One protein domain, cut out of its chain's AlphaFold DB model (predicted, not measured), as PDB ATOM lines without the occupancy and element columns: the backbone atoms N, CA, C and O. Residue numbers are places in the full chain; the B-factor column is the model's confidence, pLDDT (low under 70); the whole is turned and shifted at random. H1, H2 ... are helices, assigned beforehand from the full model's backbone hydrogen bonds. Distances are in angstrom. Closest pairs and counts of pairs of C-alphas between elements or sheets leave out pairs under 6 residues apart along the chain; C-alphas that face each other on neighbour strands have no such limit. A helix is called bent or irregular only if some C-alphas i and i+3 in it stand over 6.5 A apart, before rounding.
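Overview. This is residues 652 to 749 of the 1132 residues of an uncharacterized protein of Gigaspora rosea (UniProt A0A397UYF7). The longest helix, H3, and H4, which folds back along it, make a helical hairpin that forms the core; the short helix H1 packs on one side of it, and H5, which turns back again after H4, lies on the other. The unnamed stretch of residues 652 to 675 makes a loop whose residues 663 to 669 stick out on the H1 side, and little H2 lies near the first end of H3. The 98 printed residues include five named helices, in the order H1, H2, H3, H4, H5, and no named strand; the class is all helix. The whole is only just compact, close to loose, with a radius of gyration of the C-alphas of 14.7 A and spans of 52 by 36 by 23 A.

Along the chain. H3, residues 690 to 711, is 31.9 A long, from C-alpha 690 at (-12.382, -45.415, 27.502) to C-alpha 711 at (-11.900, -47.455, -4.298). H4, residues 714 to 729, is 24.2 A long; it is irregular, with C-alphas 716 and 719 7.3 A apart, and has a kink of 34 degrees near residue 722. H5, residues 733 to 740, measures 10.8 A and ends at C-alpha 740, (-1.271, -54.073, 9.165). H1, residues 676 to 681, measures 8.7 A and begins at C-alpha 676, (-10.805, -36.482, 13.227). H2, residues 683 to 687, measures 7.9 A and is only just irregular, with C-alphas 684 and 687 6.51 A apart.

Arrangement. H3 and H4 touch and form a hairpin, at a shallow tilt of 30 degrees, opposite ways; their closest C-alphas, of Ala 708 and Trp 716, are 5.1 A apart. H3 touches H4 with residues 701 to 708 alone, and H4 touches H3 with residues 714 to 720 alone. H1 touches H4 at a shallow tilt of 18 degrees, the same way, closest at the C-alphas of Ala 678 and Ala 723, 5.7 A. H1 touches H3, by residues 693 to 701 of H3 alone, at a steep tilt of 40 degrees, opposite ways, closest at the C-alphas of Ala 680 and Ile 697, 6.4 A. H5 forms a hairpin with H4, at a shallow tilt of 23 degrees, opposite ways; the closest C-alphas, of Leu 727 and Asn 733, are 6.9 A apart, and H4 touches with residues 724 to 728 alone. H5 and H3 only just touch, with 3 pairs of C-alphas within 8 A, by residues 698 to 702 of H3 alone; the closest, of Glu 698 and Leu 735, are 7.0 A apart. H1 and H5 are apart. H2 is close to H3 but not clearly touching, at the C-alphas of Lys 686 and Ala 693, 6.8 A. Every O i to N i+4 pair is within hydrogen-bond range in H1, H3 and H5; in H4 it is 6 of 12, and in H2 0 of 1, with 1 of 2 O i to N i+3 pairs within range.

Size, cuts and confidence. The C-alphas of Lys 666 and Glu 749, the two farthest apart, are 51.6 A from each other. Residues 687 to 692, of which 690 to 692 belong to H3, stand free, as do residues 663 to 669. The printed part has no cut, and the four links between helices are tight. The mean pLDDT of the printed part is 70.9; it is under 70 at 34 residues, among them 662 to 674, 682 to 692 and 743 to 749.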
ATOM      1  N   LYS A 652     -20.473 -43.388   1.727       80.12
ATOM      2  CA  LYS A 652     -19.166 -42.819   2.105       80.12
ATOM      3  C   LYS A 652     -19.261 -41.386   2.615       80.12
ATOM      4  O   LYS A 652     -18.600 -40.472   2.114       80.12
ATOM      5  N   LEU A 653     -20.155 -41.203   3.582       81.81
ATOM      6  CA  LEU A 653     -20.567 -39.906   4.109       81.81
ATOM      7  C   LEU A 653     -19.438 -39.121   4.772       81.81
ATOM      8  O   LEU A 653     -19.402 -37.905   4.624       81.81
ATOM      9  N   HIS A 654     -18.545 -39.808   5.481       87.44
ATOM     10  CA  HIS A 654     -17.397 -39.194   6.145       87.44
ATOM     11  C   HIS A 654     -16.179 -39.159   5.221       87.44
ATOM     12  O   HIS A 654     -15.894 -40.171   4.566       87.44
ATOM     13  N   LEU A 655     -15.451 -38.039   5.182       85.19
ATOM     14  CA  LEU A 655     -14.243 -37.869   4.366       85.19
ATOM     15  C   LEU A 655     -13.028 -37.443   5.221       85.19
ATOM     16  O   LEU A 655     -13.085 -36.409   5.883       85.19
ATOM     17  N   PRO A 656     -11.904 -38.191   5.203       82.44
ATOM     18  CA  PRO A 656     -10.749 -37.925   6.065       82.44
ATOM     19  C   PRO A 656     -10.047 -36.603   5.733       82.44
ATOM     20  O   PRO A 656      -9.689 -36.370   4.576       82.44
ATOM     21  N   ARG A 657      -9.782 -35.775   6.755       79.12
ATOM     22  CA  ARG A 657      -9.103 -34.471   6.622       79.12
ATOM     23  C   ARG A 657      -8.048 -34.204   7.699       79.12
ATOM     24  O   ARG A 657      -8.145 -34.704   8.817       79.12
ATOM     25  N   GLN A 658      -7.073 -33.374   7.347       71.06
ATOM     26  CA  GLN A 658      -5.910 -32.901   8.109       71.06
ATOM     27  C   GLN A 658      -5.804 -31.364   8.155       71.06
ATOM     28  O   GLN A 658      -5.129 -30.833   9.032       71.06
ATOM     29  N   TYR A 659      -6.464 -30.634   7.253       70.62
ATOM     30  CA  TYR A 659      -6.452 -29.162   7.247       70.62
ATOM     31  C   TYR A 659      -7.819 -28.567   7.606       70.62
ATOM     32  O   TYR A 659      -8.859 -29.215   7.470       70.62
ATOM     33  N   GLU A 660      -7.848 -27.322   8.090       68.88
ATOM     34  CA  GLU A 660      -9.104 -26.599   8.340       68.88
ATOM     35  C   GLU A 660      -9.670 -25.977   7.056       68.88
ATOM     36  O   GLU A 660      -8.996 -25.890   6.032       68.88
ATOM     37  N   TRP A 661     -10.950 -25.598   7.062       70.31
ATOM     38  CA  TRP A 661     -11.544 -24.905   5.916       70.31
ATOM     39  C   TRP A 661     -11.174 -23.416   5.952       70.31
ATOM     40  O   TRP A 661     -11.735 -22.639   6.724       70.31
ATOM     41  N   ILE A 662     -10.235 -23.006   5.097       64.06
ATOM     42  CA  ILE A 662      -9.762 -21.620   5.032       64.06
ATOM     43  C   ILE A 662     -10.858 -20.721   4.439       64.06
ATOM     44  O   ILE A 662     -11.203 -20.836   3.262       64.06
ATOM     45  N   MET A 663     -11.390 -19.795   5.248       51.16
ATOM     46  CA  MET A 663     -12.347 -18.771   4.790       51.16
ATOM     47  C   MET A 663     -11.682 -17.508   4.221       51.16
ATOM     48  O   MET A 663     -12.307 -16.806   3.427       51.16
ATOM     49  N   LYS A 664     -10.442 -17.190   4.620       46.97
ATOM     50  CA  LYS A 664      -9.653 -16.062   4.091       46.97
ATOM     51  C   LYS A 664      -8.158 -16.421   4.076       46.97
ATOM     52  O   LYS A 664      -7.647 -16.821   5.115       46.97
ATOM     53  N   PRO A 665      -7.427 -16.219   2.966       44.59
ATOM     54  CA  PRO A 665      -6.042 -16.689   2.811       44.59
ATOM     55  C   PRO A 665      -4.975 -15.774   3.457       44.59
ATOM     56  O   PRO A 665      -3.871 -15.676   2.931       44.59
ATOM     57  N   LYS A 666      -5.291 -15.029   4.530       40.06
ATOM     58  CA  LYS A 666      -4.397 -13.977   5.071       40.06
ATOM     59  C   LYS A 666      -3.704 -14.286   6.400       40.06
ATOM     60  O   LYS A 666      -2.693 -13.653   6.679       40.06
ATOM     61  N   GLU A 667      -4.195 -15.239   7.184       39.59
ATOM     62  CA  GLU A 667      -3.637 -15.590   8.498       39.59
ATOM     63  C   GLU A 667      -3.514 -17.117   8.544       39.59
ATOM     64  O   GLU A 667      -4.510 -17.821   8.683       39.59
ATOM     65  N   MET A 668      -2.307 -17.629   8.267       42.72
ATOM     66  CA  MET A 668      -2.101 -19.028   7.853       42.72
ATOM     67  C   MET A 668      -1.014 -19.777   8.646       42.72
ATOM     68  O   MET A 668      -0.508 -20.793   8.180       42.72
ATOM     69  N   THR A 669      -0.632 -19.279   9.825       37.72
ATOM     70  CA  THR A 669       0.476 -19.827  10.631       37.72
ATOM     71  C   THR A 669       0.080 -20.936  11.610       37.72
ATOM     72  O   THR A 669       0.948 -21.715  11.987       37.72
ATOM     73  N   ASP A 670      -1.207 -21.070  11.956       41.09
ATOM     74  CA  ASP A 670      -1.687 -21.966  13.032       41.09
ATOM     75  C   ASP A 670      -2.709 -23.035  12.557       41.09
ATOM     76  O   ASP A 670      -3.525 -23.526  13.331       41.09
ATOM     77  N   LEU A 671      -2.709 -23.397  11.264       49.81
ATOM     78  CA  LEU A 671      -3.819 -24.116  10.595       49.81
ATOM     79  C   LEU A 671      -3.668 -25.646  10.421       49.81
ATOM     80  O   LEU A 671      -4.278 -26.232   9.519       49.81
ATOM     81  N   VAL A 672      -2.900 -26.331  11.271       54.69
ATOM     82  CA  VAL A 672      -2.918 -27.808  11.289       54.69
ATOM     83  C   VAL A 672      -4.158 -28.278  12.051       54.69
ATOM     84  O   VAL A 672      -4.181 -28.258  13.281       54.69
ATOM     85  N   LYS A 673      -5.192 -28.737  11.331       57.72
ATOM     86  CA  LYS A 673      -6.339 -29.383  11.978       57.72
ATOM     87  C   LYS A 673      -5.850 -30.696  12.578       57.72
ATOM     88  O   LYS A 673      -5.299 -31.545  11.877       57.72
ATOM     89  N   MET A 674      -6.136 -30.929  13.852       63.84
ATOM     90  CA  MET A 674      -6.047 -32.288  14.369       63.84
ATOM     91  C   MET A 674      -7.077 -33.147  13.621       63.84
ATOM     92  O   MET A 674      -8.279 -32.883  13.709       63.84
ATOM     93  N   SER A 675      -6.606 -34.111  12.819       73.50
ATOM     94  CA  SER A 675      -7.492 -34.960  12.010       73.50
ATOM     95  C   SER A 675      -8.519 -35.657  12.896       73.50
ATOM     96  O   SER A 675      -8.228 -35.942  14.053       73.50
ATOM     97  N   ASP A 676      -9.711 -35.966  12.380       78.12
ATOM     98  CA  ASP A 676     -10.805 -36.482  13.227       78.12
ATOM     99  C   ASP A 676     -10.409 -37.803  13.928       78.12
ATOM    100  O   ASP A 676     -10.807 -38.085  15.056       78.12
ATOM    101  N   LEU A 677      -9.523 -38.578  13.285       82.38
ATOM    102  CA  LEU A 677      -8.877 -39.757  13.863       82.38
ATOM    103  C   LEU A 677      -7.854 -39.398  14.952       82.38
ATOM    104  O   LEU A 677      -7.872 -40.004  16.019       82.38
ATOM    105  N   ALA A 678      -6.972 -38.423  14.709       80.31
ATOM    106  CA  ALA A 678      -6.024 -37.950  15.716       80.31
ATOM    107  C   ALA A 678      -6.746 -37.377  16.947       80.31
ATOM    108  O   ALA A 678      -6.352 -37.695  18.064       80.31
ATOM    109  N   PHE A 679      -7.836 -36.630  16.740       77.88
ATOM    110  CA  PHE A 679      -8.693 -36.069  17.785       77.88
ATOM    111  C   PHE A 679      -9.373 -37.167  18.621       77.88
ATOM    112  O   PHE A 679      -9.342 -37.122  19.849       77.88
ATOM    113  N   ALA A 680      -9.899 -38.219  17.979       77.94
ATOM    114  CA  ALA A 680     -10.426 -39.390  18.685       77.94
ATOM    115  C   ALA A 680      -9.352 -40.123  19.521       77.94
ATOM    116  O   ALA A 680      -9.656 -40.694  20.572       77.94
ATOM    117  N   ILE A 681      -8.091 -40.115  19.073       75.81
ATOM    118  CA  ILE A 681      -6.965 -40.760  19.764       75.81
ATOM    119  C   ILE A 681      -6.423 -39.892  20.915       75.81
ATOM    120  O   ILE A 681      -6.005 -40.443  21.941       75.81
ATOM    121  N   SER A 682      -6.429 -38.566  20.784       66.88
ATOM    122  CA  SER A 682      -5.777 -37.632  21.704       66.88
ATOM    123  C   SER A 682      -6.569 -37.364  22.985       66.88
ATOM    124  O   SER A 682      -7.322 -36.401  23.085       66.88
ATOM    125  N   GLY A 683      -6.295 -38.173  24.010       55.00
ATOM    126  CA  GLY A 683      -6.243 -37.727  25.410       55.00
ATOM    127  C   GLY A 683      -7.524 -37.173  26.049       55.00
ATOM    128  O   GLY A 683      -8.136 -37.865  26.860       55.00
ATOM    129  N   GLU A 684      -7.884 -35.926  25.748       52.72
ATOM    130  CA  GLU A 684      -8.850 -35.091  26.487       52.72
ATOM    131  C   GLU A 684     -10.246 -35.731  26.580       52.72
ATOM    132  O   GLU A 684     -10.891 -35.714  27.629       52.72
ATOM    133  N   PHE A 685     -10.653 -36.427  25.519       53.28
ATOM    134  CA  PHE A 685     -11.913 -37.165  25.432       53.28
ATOM    135  C   PHE A 685     -11.961 -38.469  26.265       53.28
ATOM    136  O   PHE A 685     -13.037 -38.992  26.563       53.28
ATOM    137  N   LYS A 686     -10.814 -39.021  26.689       52.53
ATOM    138  CA  LYS A 686     -10.731 -40.334  27.372       52.53
ATOM    139  C   LYS A 686     -11.140 -40.305  28.851       52.53
ATOM    140  O   LYS A 686     -11.030 -41.333  29.525       52.53
ATOM    141  N   SER A 687     -11.573 -39.154  29.366       51.22
ATOM    142  CA  SER A 687     -11.884 -38.930  30.782       51.22
ATOM    143  C   SER A 687     -13.151 -39.648  31.263       51.22
ATOM    144  O   SER A 687     -13.184 -40.096  32.407       51.22
ATOM    145  N   SER A 688     -14.167 -39.802  30.408       55.47
ATOM    146  CA  SER A 688     -15.490 -40.300  30.814       55.47
ATOM    147  C   SER A 688     -15.728 -41.790  30.542       55.47
ATOM    148  O   SER A 688     -16.281 -42.468  31.407       55.47
ATOM    149  N   ASN A 689     -15.324 -42.342  29.385       62.12
ATOM    150  CA  ASN A 689     -15.519 -43.773  29.101       62.12
ATOM    151  C   ASN A 689     -14.564 -44.339  28.021       62.12
ATOM    152  O   ASN A 689     -14.837 -44.285  26.825       62.12
ATOM    153  N   LYS A 690     -13.431 -44.930  28.432       64.69
ATOM    154  CA  LYS A 690     -12.382 -45.415  27.502       64.69
ATOM    155  C   LYS A 690     -12.868 -46.452  26.480       64.69
ATOM    156  O   LYS A 690     -12.378 -46.464  25.351       64.69
ATOM    157  N   ASN A 691     -13.825 -47.305  26.849       68.00
ATOM    158  CA  ASN A 691     -14.290 -48.382  25.972       68.00
ATOM    159  C   ASN A 691     -15.079 -47.844  24.767       68.00
ATOM    160  O   ASN A 691     -14.914 -48.356  23.663       68.00
ATOM    161  N   SER A 692     -15.894 -46.793  24.942       67.69
ATOM    162  CA  SER A 692     -16.646 -46.192  23.830       67.69
ATOM    163  C   SER A 692     -15.720 -45.481  22.840       67.69
ATOM    164  O   SER A 692     -15.883 -45.644  21.632       67.69
ATOM    165  N   ALA A 693     -14.697 -44.776  23.340       71.12
ATOM    166  CA  ALA A 693     -13.678 -44.133  22.513       71.12
ATOM    167  C   ALA A 693     -12.910 -45.146  21.645       71.12
ATOM    168  O   ALA A 693     -12.783 -44.946  20.438       71.12
ATOM    169  N   ASN A 694     -12.472 -46.273  22.220       79.25
ATOM    170  CA  ASN A 694     -11.775 -47.321  21.465       79.25
ATOM    171  C   ASN A 694     -12.646 -47.911  20.338       79.25
ATOM    172  O   ASN A 694     -12.145 -48.107  19.234       79.25
ATOM    173  N   VAL A 695     -13.950 -48.116  20.574       80.38
ATOM    174  CA  VAL A 695     -14.898 -48.590  19.543       80.38
ATOM    175  C   VAL A 695     -15.079 -47.571  18.408       80.38
ATOM    176  O   VAL A 695     -15.250 -47.968  17.256       80.38
ATOM    177  N   ILE A 696     -15.033 -46.265  18.696       82.00
ATOM    178  CA  ILE A 696     -15.056 -45.222  17.656       82.00
ATOM    179  C   ILE A 696     -13.755 -45.253  16.835       82.00
ATOM    180  O   ILE A 696     -13.818 -45.232  15.608       82.00
ATOM    181  N   ILE A 697     -12.592 -45.352  17.492       84.56
ATOM    182  CA  ILE A 697     -11.278 -45.409  16.825       84.56
ATOM    183  C   ILE A 697     -11.181 -46.636  15.909       84.56
ATOM    184  O   ILE A 697     -10.802 -46.490  14.748       84.56
ATOM    185  N   GLU A 698     -11.556 -47.826  16.394       84.12
ATOM    186  CA  GLU A 698     -11.544 -49.063  15.599       84.12
ATOM    187  C   GLU A 698     -12.434 -48.927  14.355       84.12
ATOM    188  O   GLU A 698     -11.965 -49.147  13.240       84.12
ATOM    189  N   ARG A 699     -13.671 -48.432  14.508       83.88
ATOM    190  CA  ARG A 699     -14.592 -48.211  13.378       83.88
ATOM    191  C   ARG A 699     -14.088 -47.189  12.362       83.88
ATOM    192  O   ARG A 699     -14.280 -47.397  11.168       83.88
ATOM    193  N   LEU A 700     -13.467 -46.094  12.804       87.31
ATOM    194  CA  LEU A 700     -12.880 -45.105  11.893       87.31
ATOM    195  C   LEU A 700     -11.701 -45.704  11.114       87.31
ATOM    196  O   LEU A 700     -11.620 -45.511   9.903       87.31
ATOM    197  N   LEU A 701     -10.825 -46.463  11.782       86.62
ATOM    198  CA  LEU A 701      -9.711 -47.160  11.133       86.62
ATOM    199  C   LEU A 701     -10.205 -48.168  10.090       86.62
ATOM    200  O   LEU A 701      -9.749 -48.114   8.949       86.62
ATOM    201  N   GLU A 702     -11.157 -49.035  10.446       85.75
ATOM    202  CA  GLU A 702     -11.745 -49.993   9.502       85.75
ATOM    203  C   GLU A 702     -12.419 -49.292   8.320       85.75
ATOM    204  O   GLU A 702     -12.164 -49.651   7.173       85.75
ATOM    205  N   TYR A 703     -13.200 -48.238   8.568       87.56
ATOM    206  CA  TYR A 703     -13.862 -47.472   7.515       87.56
ATOM    207  C   TYR A 703     -12.870 -46.852   6.520       87.56
ATOM    208  O   TYR A 703     -13.086 -46.935   5.310       87.56
ATOM    209  N   TYR A 704     -11.774 -46.241   6.982       88.19
ATOM    210  CA  TYR A 704     -10.767 -45.676   6.075       88.19
ATOM    211  C   TYR A 704     -10.041 -46.764   5.271       88.19
ATOM    212  O   TYR A 704      -9.829 -46.612   4.069       88.19
ATOM    213  N   VAL A 705      -9.699 -47.876   5.918       85.25
ATOM    214  CA  VAL A 705      -8.998 -49.023   5.325       85.25
ATOM    215  C   VAL A 705      -9.826 -49.728   4.258       85.25
ATOM    216  O   VAL A 705      -9.359 -49.932   3.135       85.25
ATOM    217  N   ASP A 706     -11.065 -50.073   4.592       83.12
ATOM    218  CA  ASP A 706     -11.941 -50.818   3.701       83.12
ATOM    219  C   ASP A 706     -12.299 -49.943   2.482       83.12
ATOM    220  O   ASP A 706     -12.254 -50.413   1.343       83.12
ATOM    221  N   ASN A 707     -12.539 -48.637   2.672       82.81
ATOM    222  CA  ASN A 707     -12.755 -47.708   1.556       82.81
ATOM    223  C   ASN A 707     -11.499 -47.492   0.692       82.81
ATOM    224  O   ASN A 707     -11.621 -47.449  -0.536       82.81
ATOM    225  N   ALA A 708     -10.296 -47.432   1.283       83.00
ATOM    226  CA  ALA A 708      -9.038 -47.385   0.531       83.00
ATOM    227  C   ALA A 708      -8.890 -48.593  -0.408       83.00
ATOM    228  O   ALA A 708      -8.509 -48.436  -1.571       83.00
ATOM    229  N   TYR A 709      -9.246 -49.784   0.086       78.62
ATOM    230  CA  TYR A 709      -9.246 -51.025  -0.684       78.62
ATOM    231  C   TYR A 709     -10.318 -51.026  -1.790       78.62
ATOM    232  O   TYR A 709      -9.998 -51.268  -2.954       78.62
ATOM    233  N   TYR A 710     -11.578 -50.701  -1.471       75.25
ATOM    234  CA  TYR A 710     -12.687 -50.768  -2.436       75.25
ATOM    235  C   TYR A 710     -12.629 -49.718  -3.563       75.25
ATOM    236  O   TYR A 710     -13.103 -50.004  -4.670       75.25
ATOM    237  N   ASP A 711     -12.067 -48.531  -3.301       68.75
ATOM    238  CA  ASP A 711     -11.900 -47.455  -4.298       68.75
ATOM    239  C   ASP A 711     -10.526 -47.437  -4.977       68.75
ATOM    240  O   ASP A 711     -10.318 -46.659  -5.911       68.75
ATOM    241  N   MET A 712      -9.572 -48.248  -4.506       68.44
ATOM    242  CA  MET A 712      -8.169 -48.210  -4.944       68.44
ATOM    243  C   MET A 712      -7.568 -46.788  -4.889       68.44
ATOM    244  O   MET A 712      -6.752 -46.394  -5.737       68.44
ATOM    245  N   ASN A 713      -7.989 -45.995  -3.897       75.25
ATOM    246  CA  ASN A 713      -7.571 -44.610  -3.705       75.25
ATOM    247  C   ASN A 713      -6.869 -44.444  -2.349       75.25
ATOM    248  O   ASN A 713      -7.479 -44.584  -1.290       75.25
ATOM    249  N   SER A 714      -5.576 -44.119  -2.402       75.62
ATOM    250  CA  SER A 714      -4.709 -43.910  -1.238       75.62
ATOM    251  C   SER A 714      -5.088 -42.689  -0.399       75.62
ATOM    252  O   SER A 714      -4.676 -42.617   0.755       75.62
ATOM    253  N   GLY A 715      -5.896 -41.762  -0.930       79.44
ATOM    254  CA  GLY A 715      -6.403 -40.600  -0.193       79.44
ATOM    255  C   GLY A 715      -7.128 -40.951   1.105       79.44
ATOM    256  O   GLY A 715      -7.018 -40.230   2.094       79.44
ATOM    257  N   TRP A 716      -7.796 -42.107   1.140       83.81
ATOM    258  CA  TRP A 716      -8.442 -42.633   2.344       83.81
ATOM    259  C   TRP A 716      -7.454 -42.946   3.485       83.81
ATOM    260  O   TRP A 716      -7.827 -42.854   4.651       83.81
ATOM    261  N   LEU A 717      -6.192 -43.271   3.177       85.25
ATOM    262  CA  LEU A 717      -5.164 -43.612   4.171       85.25
ATOM    263  C   LEU A 717      -4.374 -42.395   4.679       85.25
ATOM    264  O   LEU A 717      -3.543 -42.555   5.570       85.25
ATOM    265  N   LEU A 718      -4.620 -41.189   4.151       81.31
ATOM    266  CA  LEU A 718      -3.860 -39.978   4.483       81.31
ATOM    267  C   LEU A 718      -3.883 -39.671   5.993       81.31
ATOM    268  O   LEU A 718      -2.841 -39.457   6.607       81.31
ATOM    269  N   THR A 719      -5.060 -39.715   6.621       79.81
ATOM    270  CA  THR A 719      -5.197 -39.527   8.075       79.81
ATOM    271  C   THR A 719      -4.637 -40.705   8.867       79.81
ATOM    272  O   THR A 719      -4.026 -40.491   9.916       79.81
ATOM    273  N   VAL A 720      -4.789 -41.933   8.358       83.50
ATOM    274  CA  VAL A 720      -4.285 -43.161   8.991       83.50
ATOM    275  C   VAL A 720      -2.764 -43.115   9.117       83.50
ATOM    276  O   VAL A 720      -2.257 -43.286  10.222       83.50
ATOM    277  N   THR A 721      -2.029 -42.804   8.043       80.44
ATOM    278  CA  THR A 721      -0.555 -42.740   8.080       80.44
ATOM    279  C   THR A 721      -0.051 -41.700   9.076       80.44
ATOM    280  O   THR A 721       0.885 -41.979   9.826       80.44
ATOM    281  N   THR A 722      -0.712 -40.540   9.179       78.06
ATOM    282  CA  THR A 722      -0.395 -39.561  10.230       78.06
ATOM    283  C   THR A 722      -0.770 -40.020  11.636       78.06
ATOM    284  O   THR A 722      -0.093 -39.635  12.579       78.06
ATOM    285  N   ALA A 723      -1.797 -40.853  11.812       81.75
ATOM    286  CA  ALA A 723      -2.264 -41.292  13.126       81.75
ATOM    287  C   ALA A 723      -1.502 -42.499  13.709       81.75
ATOM    288  O   ALA A 723      -1.598 -42.731  14.913       81.75
ATOM    289  N   ILE A 724      -0.728 -43.249  12.908       82.44
ATOM    290  CA  ILE A 724      -0.014 -44.460  13.370       82.44
ATOM    291  C   ILE A 724       0.859 -44.184  14.608       82.44
ATOM    292  O   ILE A 724       0.790 -44.944  15.572       82.44
ATOM    293  N   HIS A 725       1.623 -43.086  14.637       80.62
ATOM    294  CA  HIS A 725       2.454 -42.754  15.804       80.62
ATOM    295  C   HIS A 725       1.616 -42.492  17.070       80.62
ATOM    296  O   HIS A 725       1.927 -43.026  18.133       80.62
ATOM    297  N   LEU A 726       0.492 -41.777  16.937       77.94
ATOM    298  CA  LEU A 726      -0.433 -41.499  18.040       77.94
ATOM    299  C   LEU A 726      -1.069 -42.780  18.606       77.94
ATOM    300  O   LEU A 726      -1.346 -42.842  19.805       77.94
ATOM    301  N   LEU A 727      -1.300 -43.808  17.776       80.00
ATOM    302  CA  LEU A 727      -1.810 -45.108  18.233       80.00
ATOM    303  C   LEU A 727      -0.799 -45.823  19.145       80.00
ATOM    304  O   LEU A 727      -1.197 -46.334  20.196       80.00
ATOM    305  N   TYR A 728       0.490 -45.810  18.791       77.94
ATOM    306  CA  TYR A 728       1.562 -46.365  19.627       77.94
ATOM    307  C   TYR A 728       1.732 -45.585  20.940       77.94
ATOM    308  O   TYR A 728       1.727 -46.188  22.012       77.94
ATOM    309  N   GLU A 729       1.791 -44.250  20.887       79.56
ATOM    310  CA  GLU A 729       1.885 -43.392  22.085       79.56
ATOM    311  C   GLU A 729       0.734 -43.639  23.076       79.56
ATOM    312  O   GLU A 729       0.918 -43.605  24.294       79.56
ATOM    313  N   ASN A 730      -0.457 -43.956  22.561       73.94
ATOM    314  CA  ASN A 730      -1.647 -44.255  23.357       73.94
ATOM    315  C   ASN A 730      -1.810 -45.743  23.734       73.94
ATOM    316  O   ASN A 730      -2.853 -46.110  24.282       73.94
ATOM    317  N   LYS A 731      -0.791 -46.583  23.493       75.06
ATOM    318  CA  LYS A 731      -0.753 -48.028  23.801       75.06
ATOM    319  C   LYS A 731      -1.835 -48.866  23.102       75.06
ATOM    320  O   LYS A 731      -2.278 -49.880  23.640       75.06
ATOM    321  N   LEU A 732      -2.256 -48.479  21.896       76.94
ATOM    322  CA  LEU A 732      -3.265 -49.188  21.090       76.94
ATOM    323  C   LEU A 732      -2.637 -50.223  20.131       76.94
ATOM    324  O   LEU A 732      -3.080 -50.389  18.994       76.94
ATOM    325  N   ASN A 733      -1.603 -50.934  20.591       75.25
ATOM    326  CA  ASN A 733      -0.758 -51.805  19.762       75.25
ATOM    327  C   ASN A 733      -1.550 -52.920  19.050       75.25
ATOM    328  O   ASN A 733      -1.241 -53.254  17.908       75.25
ATOM    329  N   GLU A 734      -2.595 -53.465  19.681       75.88
ATOM    330  CA  GLU A 734      -3.443 -54.505  19.081       75.88
ATOM    331  C   GLU A 734      -4.198 -53.997  17.840       75.88
ATOM    332  O   GLU A 734      -4.242 -54.684  16.818       75.88
ATOM    333  N   LEU A 735      -4.729 -52.767  17.883       76.12
ATOM    334  CA  LEU A 735      -5.393 -52.153  16.728       76.12
ATOM    335  C   LEU A 735      -4.406 -51.932  15.578       76.12
ATOM    336  O   LEU A 735      -4.765 -52.141  14.423       76.12
ATOM    337  N   VAL A 736      -3.154 -51.575  15.877       77.94
ATOM    338  CA  VAL A 736      -2.102 -51.414  14.860       77.94
ATOM    339  C   VAL A 736      -1.703 -52.764  14.244       77.94
ATOM    340  O   VAL A 736      -1.550 -52.866  13.029       77.94
ATOM    341  N   GLN A 737      -1.618 -53.836  15.038       75.88
ATOM    342  CA  GLN A 737      -1.395 -55.187  14.507       75.88
ATOM    343  C   GLN A 737      -2.557 -55.662  13.618       75.88
ATOM    344  O   GLN A 737      -2.319 -56.241  12.559       75.88
ATOM    345  N   ARG A 738      -3.815 -55.389  14.001       75.50
ATOM    346  CA  ARG A 738      -4.994 -55.654  13.154       75.50
ATOM    347  C   ARG A 738      -4.971 -54.812  11.870       75.50
ATOM    348  O   ARG A 738      -5.298 -55.331  10.806       75.50
ATOM    349  N   LEU A 739      -4.540 -53.552  11.955       79.94
ATOM    350  CA  LEU A 739      -4.428 -52.620  10.829       79.94
ATOM    351  C   LEU A 739      -3.473 -53.144   9.748       79.94
ATOM    352  O   LEU A 739      -3.860 -53.235   8.585       79.94
ATOM    353  N   PHE A 740      -2.257 -53.553  10.122       77.19
ATOM    354  CA  PHE A 740      -1.271 -54.073   9.165       77.19
ATOM    355  C   PHE A 740      -1.649 -55.435   8.554       77.19
ATOM    356  O   PHE A 740      -1.163 -55.766   7.476       77.19
ATOM    357  N   LYS A 741      -2.560 -56.196   9.181       71.75
ATOM    358  CA  LYS A 741      -3.133 -57.433   8.616       71.75
ATOM    359  C   LYS A 741      -4.220 -57.193   7.555       71.75
ATOM    360  O   LYS A 741      -4.639 -58.147   6.902       71.75
ATOM    361  N   LYS A 742      -4.709 -55.959   7.369       71.62
ATOM    362  CA  LYS A 742      -5.731 -55.639   6.355       71.62
ATOM    363  C   LYS A 742      -5.107 -55.554   4.943       71.62
ATOM    364  O   LYS A 742      -3.981 -55.071   4.793       71.62
ATOM    365  N   PRO A 743      -5.851 -55.932   3.880       64.94
ATOM    366  CA  PRO A 743      -5.313 -56.120   2.524       64.94
ATOM    367  C   PRO A 743      -4.756 -54.855   1.851       64.94
ATOM    368  O   PRO A 743      -4.061 -54.960   0.844       64.94
ATOM    369  N   CYS A 744      -5.044 -53.659   2.374       67.75
ATOM    370  CA  CYS A 744      -4.462 -52.408   1.878       67.75
ATOM    371  C   CYS A 744      -3.018 -52.163   2.354       67.75
ATOM    372  O   CYS A 744      -2.324 -51.354   1.743       67.75
ATOM    373  N   PHE A 745      -2.579 -52.826   3.433       68.12
ATOM    374  CA  PHE A 745      -1.232 -52.694   4.001       68.12
ATOM    375  C   PHE A 745      -0.370 -53.941   3.779       68.12
ATOM    376  O   PHE A 745       0.834 -53.810   3.569       68.12
ATOM    377  N   GLY A 746      -0.967 -55.136   3.766       52.50
ATOM    378  CA  GLY A 746      -0.257 -56.384   3.501       52.50
ATOM    379  C   GLY A 746      -1.174 -57.482   2.969       52.50
ATOM    380  O   GLY A 746      -2.344 -57.566   3.336       52.50
ATOM    381  N   ALA A 747      -0.640 -58.340   2.098       39.41
ATOM    382  CA  ALA A 747      -1.330 -59.558   1.688       39.41
ATOM    383  C   ALA A 747      -1.257 -60.593   2.824       39.41
ATOM    384  O   ALA A 747      -0.163 -60.929   3.280       39.41
ATOM    385  N   LEU A 748      -2.415 -61.085   3.265       38.16
ATOM    386  CA  LEU A 748      -2.523 -62.096   4.317       38.16
ATOM    387  C   LEU A 748      -1.903 -63.435   3.882       38.16
ATOM    388  O   LEU A 748      -2.100 -63.884   2.753       38.16
ATOM    389  N   GLU A 749      -1.158 -64.023   4.818       34.84
ATOM    390  CA  GLU A 749      -0.707 -65.418   4.938       34.84
ATOM    391  C   GLU A 749      -1.047 -66.357   3.762       34.84
ATOM    392  O   GLU A 749      -2.125 -66.944   3.681       34.84
TER     393      GLU A 749